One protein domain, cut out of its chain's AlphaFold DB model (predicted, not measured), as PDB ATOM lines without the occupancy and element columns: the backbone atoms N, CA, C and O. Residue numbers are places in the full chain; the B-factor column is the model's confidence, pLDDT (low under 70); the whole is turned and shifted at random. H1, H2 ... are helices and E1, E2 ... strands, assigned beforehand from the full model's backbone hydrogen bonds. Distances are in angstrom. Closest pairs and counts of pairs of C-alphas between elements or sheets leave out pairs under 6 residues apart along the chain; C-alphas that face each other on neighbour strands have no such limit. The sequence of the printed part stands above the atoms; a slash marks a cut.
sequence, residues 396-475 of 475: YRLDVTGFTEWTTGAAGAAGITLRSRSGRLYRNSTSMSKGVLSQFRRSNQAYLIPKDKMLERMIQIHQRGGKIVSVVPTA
ATOM      1  N   TYR A 396     165.827 179.101 162.704       86.62
ATOM      2  CA  TYR A 396     165.554 177.939 161.864       86.62
ATOM      3  C   TYR A 396     165.088 178.367 160.477       86.62
ATOM      4  O   TYR A 396     164.187 179.196 160.315       86.62
ATOM      5  N   ARG A 397     165.671 177.752 159.450       85.69
ATOM      6  CA  ARG A 397     165.195 177.830 158.075       85.69
ATOM      7  C   ARG A 397     164.164 176.732 157.820       85.69
ATOM      8  O   ARG A 397     164.495 175.547 157.853       85.69
ATOM      9  N   LEU A 398     162.936 177.137 157.500       87.25
ATOM     10  CA  LEU A 398     161.900 176.267 156.944       87.25
ATOM     11  C   LEU A 398     161.857 176.425 155.425       87.25
ATOM     12  O   LEU A 398     161.513 177.503 154.940       87.25
ATOM     13  N   ASP A 399     162.141 175.354 154.683       85.19
ATOM     14  CA  ASP A 399     161.863 175.274 153.244       85.19
ATOM     15  C   ASP A 399     160.495 174.587 153.039       85.19
ATOM     16  O   ASP A 399     160.260 173.468 153.504       85.19
ATOM     17  N   VAL A 400     159.568 175.278 152.367       85.81
ATOM     18  CA  VAL A 400     158.147 174.910 152.241       85.81
ATOM     19  C   VAL A 400     157.736 174.859 150.771       85.81
ATOM     20  O   VAL A 400     158.119 175.712 149.968       85.81
ATOM     21  N   THR A 401     156.917 173.873 150.413       86.44
ATOM     22  CA  THR A 401     156.401 173.658 149.053       86.44
ATOM     23  C   THR A 401     154.889 173.430 149.062       86.44
ATOM     24  O   THR A 401     154.262 173.350 150.117       86.44
ATOM     25  N   GLY A 402     154.276 173.335 147.880       82.19
ATOM     26  CA  GLY A 402     152.863 172.961 147.749       82.19
ATOM     27  C   GLY A 402     151.848 174.066 148.056       82.19
ATOM     28  O   GLY A 402     150.655 173.780 148.053       82.19
ATOM     29  N   PHE A 403     152.272 175.319 148.261       84.75
ATOM     30  CA  PHE A 403     151.326 176.436 148.336       84.75
ATOM     31  C   PHE A 403     150.600 176.615 146.994       84.75
ATOM     32  O   PHE A 403     151.237 176.859 145.964       84.75
ATOM     33  N   THR A 404     149.269 176.536 147.013       83.06
ATOM     34  CA  THR A 404     148.387 176.785 145.865       83.06
ATOM     35  C   THR A 404     147.150 177.557 146.327       83.06
ATOM     36  O   THR A 404     146.815 177.560 147.509       83.06
ATOM     37  N   GLU A 405     146.436 178.213 145.409       79.19
ATOM     38  CA  GLU A 405     145.211 178.942 145.778       79.19
ATOM     39  C   GLU A 405     144.111 177.993 146.302       79.19
ATOM     40  O   GLU A 405     143.351 178.370 147.187       79.19
ATOM     41  N   TRP A 406     144.054 176.749 145.802       73.62
ATOM     42  CA  TRP A 406     143.021 175.772 146.174       73.62
ATOM     43  C   TRP A 406     143.240 175.140 147.554       73.62
ATOM     44  O   TRP A 406     142.263 174.820 148.225       73.62
ATOM     45  N   THR A 407     144.491 174.985 148.006       71.06
ATOM     46  CA  THR A 407     144.794 174.467 149.353       71.06
ATOM     47  C   THR A 407     144.649 175.525 150.451       71.06
ATOM     48  O   THR A 407     144.860 175.234 151.629       71.06
ATOM     49  N   THR A 408     144.299 176.761 150.087       67.62
ATOM     50  CA  THR A 408     144.271 177.902 151.003       67.62
ATOM     51  C   THR A 408     142.861 178.171 151.528       67.62
ATOM     52  O   THR A 408     142.141 179.039 151.026       67.62
ATOM     53  N   GLY A 409     142.482 177.448 152.580       64.31
ATOM     54  CA  GLY A 409     141.253 177.709 153.330       64.31
ATOM     55  C   GLY A 409     141.295 179.004 154.154       64.31
ATOM     56  O   GLY A 409     142.360 179.584 154.400       64.31
ATOM     57  N   ALA A 410     140.132 179.452 154.636       64.12
ATOM     58  CA  ALA A 410     140.061 180.486 155.672       64.12
ATOM     59  C   ALA A 410     140.628 179.910 156.974       64.12
ATOM     60  O   ALA A 410     140.010 179.033 157.565       64.12
ATOM     61  N   ALA A 411     141.802 180.379 157.407       62.75
ATOM     62  CA  ALA A 411     142.427 179.984 158.678       62.75
ATOM     63  C   ALA A 411     142.550 178.453 158.912       62.75
ATOM     64  O   ALA A 411     142.570 177.999 160.052       62.75
ATOM     65  N   GLY A 412     142.656 177.653 157.843       64.19
ATOM     66  CA  GLY A 412     142.720 176.185 157.921       64.19
ATOM     67  C   GLY A 412     141.384 175.448 157.801       64.19
ATOM     68  O   GLY A 412     141.385 174.222 157.845       64.19
ATOM     69  N   ALA A 413     140.263 176.150 157.611       68.88
ATOM     70  CA  ALA A 413     138.986 175.523 157.280       68.88
ATOM     71  C   ALA A 413     139.051 174.771 155.938       68.88
ATOM     72  O   ALA A 413     139.721 175.206 155.000       68.88
ATOM     73  N   ALA A 414     138.316 173.663 155.825       65.62
ATOM     74  CA  ALA A 414     138.178 172.941 154.565       65.62
ATOM     75  C   ALA A 414     137.377 173.767 153.540       65.62
ATOM     76  O   ALA A 414     136.334 174.332 153.863       65.62
ATOM     77  N   GLY A 415     137.845 173.797 152.289       66.62
ATOM     78  CA  GLY A 415     137.173 174.483 151.183       66.62
ATOM     79  C   GLY A 415     137.819 175.807 150.761       66.62
ATOM     80  O   GLY A 415     138.725 176.338 151.402       66.62
ATOM     81  N   ILE A 416     137.363 176.324 149.620       73.31
ATOM     82  CA  ILE A 416     137.962 177.473 148.935       73.31
ATOM     83  C   ILE A 416     137.231 178.764 149.325       73.31
ATOM     84  O   ILE A 416     136.009 178.854 149.226       73.31
ATOM     85  N   THR A 417     137.981 179.801 149.709       72.75
ATOM     86  CA  THR A 417     137.401 181.100 150.091       72.75
ATOM     87  C   THR A 417     137.091 181.979 148.878       72.75
ATOM     88  O   THR A 417     137.985 182.471 148.189       72.75
ATOM     89  N   LEU A 418     135.805 182.222 148.626       78.12
ATOM     90  CA  LEU A 418     135.352 183.132 147.573       78.12
ATOM     91  C   LEU A 418     135.298 184.579 148.098       78.12
ATOM     92  O   LEU A 418     134.703 184.867 149.130       78.12
ATOM     93  N   ARG A 419     135.905 185.515 147.357       76.81
ATOM     94  CA  ARG A 419     135.991 186.965 147.645       76.81
ATOM     95  C   ARG A 419     134.920 187.794 146.925       76.81
ATOM     96  O   ARG A 419     135.070 189.007 146.745       76.81
ATOM     97  N   SER A 420     133.902 187.127 146.397       79.62
ATOM     98  CA  SER A 420     132.706 187.718 145.801       79.62
ATOM     99  C   SER A 420     131.602 186.673 145.791       79.62
ATOM    100  O   SER A 420     131.879 185.497 145.547       79.62
ATOM    101  N   ARG A 421     130.353 187.122 145.937       78.81
ATOM    102  CA  ARG A 421     129.148 186.297 145.749       78.81
ATOM    103  C   ARG A 421     129.086 185.675 144.340       78.81
ATOM    104  O   ARG A 421     128.491 184.626 144.164       78.81
ATOM    105  N   SER A 422     129.772 186.282 143.365       80.81
ATOM    106  CA  SER A 422     129.930 185.804 141.982       80.81
ATOM    107  C   SER A 422     131.104 184.832 141.743       80.81
ATOM    108  O   SER A 422     131.525 184.657 140.603       80.81
ATOM    109  N   GLY A 423     131.697 184.234 142.784       79.06
ATOM    110  CA  GLY A 423     132.730 183.196 142.615       79.06
ATOM    111  C   GLY A 423     134.168 183.691 142.397       79.06
ATOM    112  O   GLY A 423     135.042 182.917 142.012       79.06
ATOM    113  N   ARG A 424     134.470 184.971 142.656       79.50
ATOM    114  CA  ARG A 424     135.838 185.507 142.490       79.50
ATOM    115  C   ARG A 424     136.788 184.974 143.568       79.50
ATOM    116  O   ARG A 424     136.665 185.354 144.727       79.50
ATOM    117  N   LEU A 425     137.785 184.190 143.171       77.94
ATOM    118  CA  LEU A 425     138.804 183.611 144.061       77.94
ATOM    119  C   LEU A 425     139.943 184.585 144.433       77.94
ATOM    120  O   LEU A 425     140.298 184.772 145.599       77.94
ATOM    121  N   TYR A 426     140.527 185.212 143.416       80.88
ATOM    122  CA  TYR A 426     141.792 185.938 143.515       80.88
ATOM    123  C   TYR A 426     141.670 187.343 144.122       80.88
ATOM    124  O   TYR A 426     140.608 187.971 144.100       80.88
ATOM    125  N   ARG A 427     142.791 187.864 144.636       74.06
ATOM    126  CA  ARG A 427     142.902 189.241 145.141       74.06
ATOM    127  C   ARG A 427     143.057 190.226 143.978       74.06
ATOM    128  O   ARG A 427     143.686 189.896 142.975       74.06
ATOM    129  N   ASN A 428     142.548 191.447 144.143       71.81
ATOM    130  CA  ASN A 428     142.855 192.548 143.228       71.81
ATOM    131  C   ASN A 428     144.275 193.081 143.492       71.81
ATOM    132  O   ASN A 428     144.712 193.153 144.642       71.81
ATOM    133  N   SER A 429     144.979 193.497 142.438       63.75
ATOM    134  CA  SER A 429     146.341 194.048 142.518       63.75
ATOM    135  C   SER A 429     146.412 195.465 143.093       63.75
ATOM    136  O   SER A 429     147.482 195.899 143.514       63.75
ATOM    137  N   THR A 430     145.292 196.180 143.090       64.19
ATOM    138  CA  THR A 430     145.087 197.516 143.665       64.19
ATOM    139  C   THR A 430     143.612 197.637 144.032       64.19
ATOM    140  O   THR A 430     142.786 196.915 143.471       64.19
ATOM    141  N   SER A 431     143.256 198.556 144.935       61.62
ATOM    142  CA  SER A 431     141.862 198.780 145.365       61.62
ATOM    143  C   SER A 431     140.884 198.957 144.194       61.62
ATOM    144  O   SER A 431     139.745 198.507 144.287       61.62
ATOM    145  N   MET A 432     141.342 199.531 143.073       55.09
ATOM    146  CA  MET A 432     140.505 199.871 141.915       55.09
ATOM    147  C   MET A 432     140.825 199.138 140.597       55.09
ATOM    148  O   MET A 432     140.192 199.443 139.591       55.09
ATOM    149  N   SER A 433     141.768 198.180 140.541       56.06
ATOM    150  CA  SER A 433     142.099 197.493 139.270       56.06
ATOM    151  C   SER A 433     141.712 196.012 139.230       56.06
ATOM    152  O   SER A 433     141.764 195.296 140.232       56.06
ATOM    153  N   LYS A 434     141.388 195.534 138.020       58.59
ATOM    154  CA  LYS A 434     141.076 194.128 137.699       58.59
ATOM    155  C   LYS A 434     142.317 193.211 137.661       58.59
ATOM    156  O   LYS A 434     142.240 192.108 137.131       58.59
ATOM    157  N   GLY A 435     143.470 193.645 138.181       62.56
ATOM    158  CA  GLY A 435     144.682 192.824 138.216       62.56
ATOM    159  C   GLY A 435     144.508 191.615 139.138       62.56
ATOM    160  O   GLY A 435     144.340 191.788 140.340       62.56
ATOM    161  N   VAL A 436     144.553 190.407 138.584       73.31
ATOM    162  CA  VAL A 436     144.328 189.142 139.300       73.31
ATOM    163  C   VAL A 436     145.622 188.681 139.981       73.31
ATOM    164  O   VAL A 436     146.597 188.358 139.306       73.31
ATOM    165  N   LEU A 437     145.641 188.624 141.316       75.38
ATOM    166  CA  LEU A 437     146.765 188.100 142.100       75.38
ATOM    167  C   LEU A 437     146.361 186.887 142.946       75.38
ATOM    168  O   LEU A 437     145.444 186.955 143.766       75.38
ATOM    169  N   SER A 438     147.132 185.806 142.804       78.12
ATOM    170  CA  SER A 438     147.163 184.702 143.768       78.12
ATOM    171  C   SER A 438     147.672 185.176 145.129       78.12
ATOM    172  O   SER A 438     148.580 186.010 145.219       78.12
ATOM    173  N   GLN A 439     147.120 184.590 146.191       77.94
ATOM    174  CA  GLN A 439     147.626 184.707 147.554       77.94
ATOM    175  C   GLN A 439     149.098 184.269 147.674       77.94
ATOM    176  O   GLN A 439     149.826 184.807 148.510       77.94
ATOM    177  N   PHE A 440     149.565 183.366 146.804       81.69
ATOM    178  CA  PHE A 440     150.948 182.899 146.761       81.69
ATOM    179  C   PHE A 440     151.572 183.073 145.374       81.69
ATOM    180  O   PHE A 440     151.489 182.211 144.505       81.69
ATOM    181  N   ARG A 441     152.335 184.161 145.192       77.56
ATOM    182  CA  ARG A 441     153.108 184.426 143.959       77.56
ATOM    183  C   ARG A 441     154.127 183.331 143.594       77.56
ATOM    184  O   ARG A 441     154.609 183.312 142.464       77.56
ATOM    185  N   ARG A 442     154.501 182.456 144.536       78.44
ATOM    186  CA  ARG A 442     155.355 181.274 144.326       78.44
ATOM    187  C   ARG A 442     154.900 180.145 145.248       78.44
ATOM    188  O   ARG A 442     154.696 180.390 146.436       78.44
ATOM    189  N   SER A 443     154.810 178.926 144.718       80.44
ATOM    190  CA  SER A 443     154.413 177.725 145.469       80.44
ATOM    191  C   SER A 443     155.477 177.226 146.452       80.44
ATOM    192  O   SER A 443     155.149 176.599 147.456       80.44
ATOM    193  N   ASN A 444     156.747 177.522 146.165       83.00
ATOM    194  CA  ASN A 444     157.894 177.149 146.988       83.00
ATOM    195  C   ASN A 444     158.449 178.411 147.648       83.00
ATOM    196  O   ASN A 444     158.796 179.376 146.953       83.00
ATOM    197  N   GLN A 445     158.498 178.416 148.975       82.38
ATOM    198  CA  GLN A 445     158.889 179.558 149.796       82.38
ATOM    199  C   GLN A 445     159.777 179.083 150.938       82.38
ATOM    200  O   GLN A 445     159.644 177.956 151.402       82.38
ATOM    201  N   ALA A 446     160.668 179.953 151.396       83.81
ATOM    202  CA  ALA A 446     161.501 179.678 152.553       83.81
ATOM    203  C   ALA A 446     161.359 180.794 153.578       83.81
ATOM    204  O   ALA A 446     161.270 181.972 153.215       83.81
ATOM    205  N   TYR A 447     161.356 180.409 154.846       85.44
ATOM    206  CA  TYR A 447     161.205 181.295 155.991       85.44
ATOM    207  C   TYR A 447     162.393 181.113 156.933       85.44
ATOM    208  O   TYR A 447     162.909 180.006 157.059       85.44
ATOM    209  N   LEU A 448     162.823 182.197 157.573       85.94
ATOM    210  CA  LEU A 448     163.752 182.172 158.703       85.94
ATOM    211  C   LEU A 448     162.941 182.566 159.931       85.94
ATOM    212  O   LEU A 448     162.290 183.613 159.905       85.94
ATOM    213  N   ILE A 449     162.888 181.692 160.930       86.88
ATOM    214  CA  ILE A 449     161.943 181.786 162.043       86.88
ATOM    215  C   ILE A 449     162.696 181.478 163.345       86.88
ATOM    216  O   ILE A 449     163.441 180.495 163.377       86.88
ATOM    217  N   PRO A 450     162.529 182.290 164.401       88.38
ATOM    218  CA  PRO A 450     162.984 181.931 165.741       88.38
ATOM    219  C   PRO A 450     162.349 180.624 166.249       88.38
ATOM    220  O   PRO A 450     161.249 180.253 165.835       88.38
ATOM    221  N   LYS A 451     163.021 179.941 167.175       86.44
ATOM    222  CA  LYS A 451     162.507 178.781 167.918       86.44
ATOM    223  C   LYS A 451     161.167 179.103 168.587       86.44
ATOM    224  O   LYS A 451     160.226 178.323 168.445       86.44
ATOM    225  N   ASP A 452     161.046 180.273 169.210       87.12
ATOM    226  CA  ASP A 452     159.856 180.668 169.977       87.12
ATOM    227  C   ASP A 452     158.599 180.794 169.094       87.12
ATOM    228  O   ASP A 452     157.493 180.446 169.502       87.12
ATOM    229  N   LYS A 453     158.764 181.210 167.829       88.38
ATOM    230  CA  LYS A 453     157.662 181.351 166.851       88.38
ATOM    231  C   LYS A 453     157.511 180.139 165.928       88.38
ATOM    232  O   LYS A 453     156.707 180.162 164.992       88.38
ATOM    233  N   MET A 454     158.274 179.071 166.164       88.69
ATOM    234  CA  MET A 454     158.329 177.904 165.287       88.69
ATOM    235  C   MET A 454     156.979 177.182 165.198       88.69
ATOM    236  O   MET A 454     156.488 176.930 164.097       88.69
ATOM    237  N   LEU A 455     156.350 176.900 166.346       90.88
ATOM    238  CA  LEU A 455     155.079 176.172 166.420       90.88
ATOM    239  C   LEU A 455     153.944 176.938 165.725       90.88
ATOM    240  O   LEU A 455     153.298 176.399 164.825       90.88
ATOM    241  N   GLU A 456     153.755 178.211 166.088       91.81
ATOM    242  CA  GLU A 456     152.780 179.115 165.462       91.81
ATOM    243  C   GLU A 456     152.954 179.117 163.937       91.81
ATOM    244  O   GLU A 456     151.995 178.983 163.169       91.81
ATOM    245  N   ARG A 457     154.206 179.204 163.478       91.06
ATOM    246  CA  ARG A 457     154.503 179.309 162.057       91.06
ATOM    247  C   ARG A 457     154.302 177.999 161.297       91.06
ATOM    248  O   ARG A 457     153.828 178.045 160.161       91.06
ATOM    249  N   MET A 458     154.599 176.851 161.905       92.12
ATOM    250  CA  MET A 458     154.283 175.532 161.344       92.12
ATOM    251  C   MET A 458     152.768 175.329 161.213       92.12
ATOM    252  O   MET A 458     152.303 174.916 160.149       92.12
ATOM    253  N   ILE A 459     151.990 175.707 162.233       91.19
ATOM    254  CA  ILE A 459     150.520 175.676 162.189       91.19
ATOM    255  C   ILE A 459     150.007 176.541 161.029       91.19
ATOM    256  O   ILE A 459     149.250 176.054 160.190       91.19
ATOM    257  N   GLN A 460     150.485 177.783 160.898       89.19
ATOM    258  CA  GLN A 460     150.110 178.666 159.785       89.19
ATOM    259  C   GLN A 460     150.460 178.091 158.404       89.19
ATOM    260  O   GLN A 460     149.717 178.311 157.447       89.19
ATOM    261  N   ILE A 461     151.588 177.385 158.267       90.19
ATOM    262  CA  ILE A 461     151.979 176.723 157.013       90.19
ATOM    263  C   ILE A 461     150.971 175.624 156.661       90.19
ATOM    264  O   ILE A 461     150.471 175.606 155.534       90.19
ATOM    265  N   HIS A 462     150.621 174.762 157.619       88.69
ATOM    266  CA  HIS A 462     149.681 173.661 157.407       88.69
ATOM    267  C   HIS A 462     148.234 174.134 157.192       88.69
ATOM    268  O   HIS A 462     147.574 173.634 156.285       88.69
ATOM    269  N   GLN A 463     147.770 175.164 157.909       85.69
ATOM    270  CA  GLN A 463     146.472 175.822 157.668       85.69
ATOM    271  C   GLN A 463     146.348 176.421 156.254       85.69
ATOM    272  O   GLN A 463     145.250 176.582 155.727       85.69
ATOM    273  N   ARG A 464     147.477 176.776 155.632       84.69
ATOM    274  CA  ARG A 464     147.562 177.273 154.248       84.69
ATOM    275  C   ARG A 464     147.849 176.150 153.238       84.69
ATOM    276  O   ARG A 464     148.189 176.437 152.093       84.69
ATOM    277  N   GLY A 465     147.800 174.893 153.686       84.06
ATOM    278  CA  GLY A 465     148.056 173.694 152.891       84.06
ATOM    279  C   GLY A 465     149.490 173.536 152.380       84.06
ATOM    280  O   GLY A 465     149.732 172.750 151.463       84.06
ATOM    281  N   GLY A 466     150.446 174.273 152.950       86.94
ATOM    282  CA  GLY A 466     151.863 174.113 152.650       86.94
ATOM    283  C   GLY A 466     152.429 172.827 153.259       86.94
ATOM    284  O   GLY A 466     152.049 172.408 154.354       86.94
ATOM    285  N   LYS A 467     153.376 172.212 152.551       88.56
ATOM    286  CA  LYS A 467     154.132 171.036 152.995       88.56
ATOM    287  C   LYS A 467     155.562 171.452 153.324       88.56
ATOM    288  O   LYS A 467     156.277 171.965 152.461       88.56
ATOM    289  N   ILE A 468     155.970 171.246 154.573       88.56
ATOM    290  CA  ILE A 468     157.347 171.476 155.027       88.56
ATOM    291  C   ILE A 468     158.229 170.372 154.436       88.56
ATOM    292  O   ILE A 468     157.864 169.201 154.503       88.56
ATOM    293  N   VAL A 469     159.359 170.744 153.830       83.69
ATOM    294  CA  VAL A 469     160.282 169.796 153.177       83.69
ATOM    295  C   VAL A 469     161.543 169.584 154.005       83.69
ATOM    296  O   VAL A 469     162.008 168.458 154.132       83.69
ATOM    297  N   SER A 470     162.080 170.646 154.611       82.38
ATOM    298  CA  SER A 470     163.153 170.527 155.598       82.38
ATOM    299  C   SER A 470     163.101 171.636 156.639       82.38
ATOM    300  O   SER A 470     162.680 172.761 156.355       82.38
ATOM    301  N   VAL A 471     163.631 171.308 157.815       87.38
ATOM    302  CA  VAL A 471     163.974 172.240 158.885       87.38
ATOM    303  C   VAL A 471     165.488 172.210 159.041       87.38
ATOM    304  O   VAL A 471     166.049 171.140 159.261       87.38
ATOM    305  N   VAL A 472     166.156 173.354 158.907       83.88
ATOM    306  CA  VAL A 472     167.617 173.450 159.043       83.88
ATOM    307  C   VAL A 472     167.945 174.570 160.032       83.88
ATOM    308  O   VAL A 472     167.530 175.702 159.780       83.88
ATOM    309  N   PRO A 473     168.657 174.309 161.145       84.62
ATOM    310  CA  PRO A 473     169.150 175.383 162.001       84.62
ATOM    311  C   PRO A 473     170.157 176.237 161.221       84.62
ATOM    312  O   PRO A 473     171.025 175.710 160.523       84.62
ATOM    313  N   THR A 474     170.033 177.554 161.324       76.25
ATOM    314  CA  THR A 474     171.017 178.511 160.812       76.25
ATOM    315  C   THR A 474     171.792 179.094 161.981       76.25
ATOM    316  O   THR A 474     171.175 179.529 162.955       76.25
ATOM    317  N   ALA A 475     173.118 179.094 161.849       60.19
ATOM    318  CA  ALA A 475     174.011 179.921 162.651       60.19
ATOM    319  C   ALA A 475     173.873 181.409 162.278       60.19
ATOM    320  O   ALA A 475     173.393 181.687 161.145       60.19
TER     321      ALA A 475
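Overview. This is residues 396 to 475 of the 475 residues of the protein "Phycobilisome linker polypeptide" of Galdieria sulphuraria (UniProt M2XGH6). A strongly twisted three-stranded sheet, E4, E1, E5, antiparallel, has H1 over one face; the small hairpin E2 and E3 lies away from it, toward the other end of an elongated shape. The 80 printed residues, under half in named elements, run E1, E2, E3, E4, H1, E5: class mixed, helices and strands. The whole is loose, radius of gyration of the C-alphas 14.7 A, spans 47 by 25 by 20 A.

Along the chain. E1, residues 396 to 401, begins at C-alpha (165.554, 177.939, 161.864). E4 is 445 to 450; E5, 467 to 474, is 20.1 A long. H1 is 454 to 463, E2 427 to 430, E3 433 to 437, ending at C-alpha (146.765, 188.100, 142.100).

Arrangement. E1 is antiparallel to E4 (N 398 and O 447, 2.9 A) and E5 (N 397 and O 472, 2.8 A). H1, with every O i to N i+4 pair within hydrogen-bond range, is on the sheet, height 7.9 A, two layers, helix on one face. E4, H1, E5 form a split strand-helix-strand unit, E1 between, crossover right-handed. The hairpin E2 and E3 (N 429 and O 435, 2.8 A) is apart from H1.

Size, cuts and confidence. The printed part has no cut. E1 to E2 is a long link. Residues 408 to 415, 429 to 435 and 475 are under pLDDT 70.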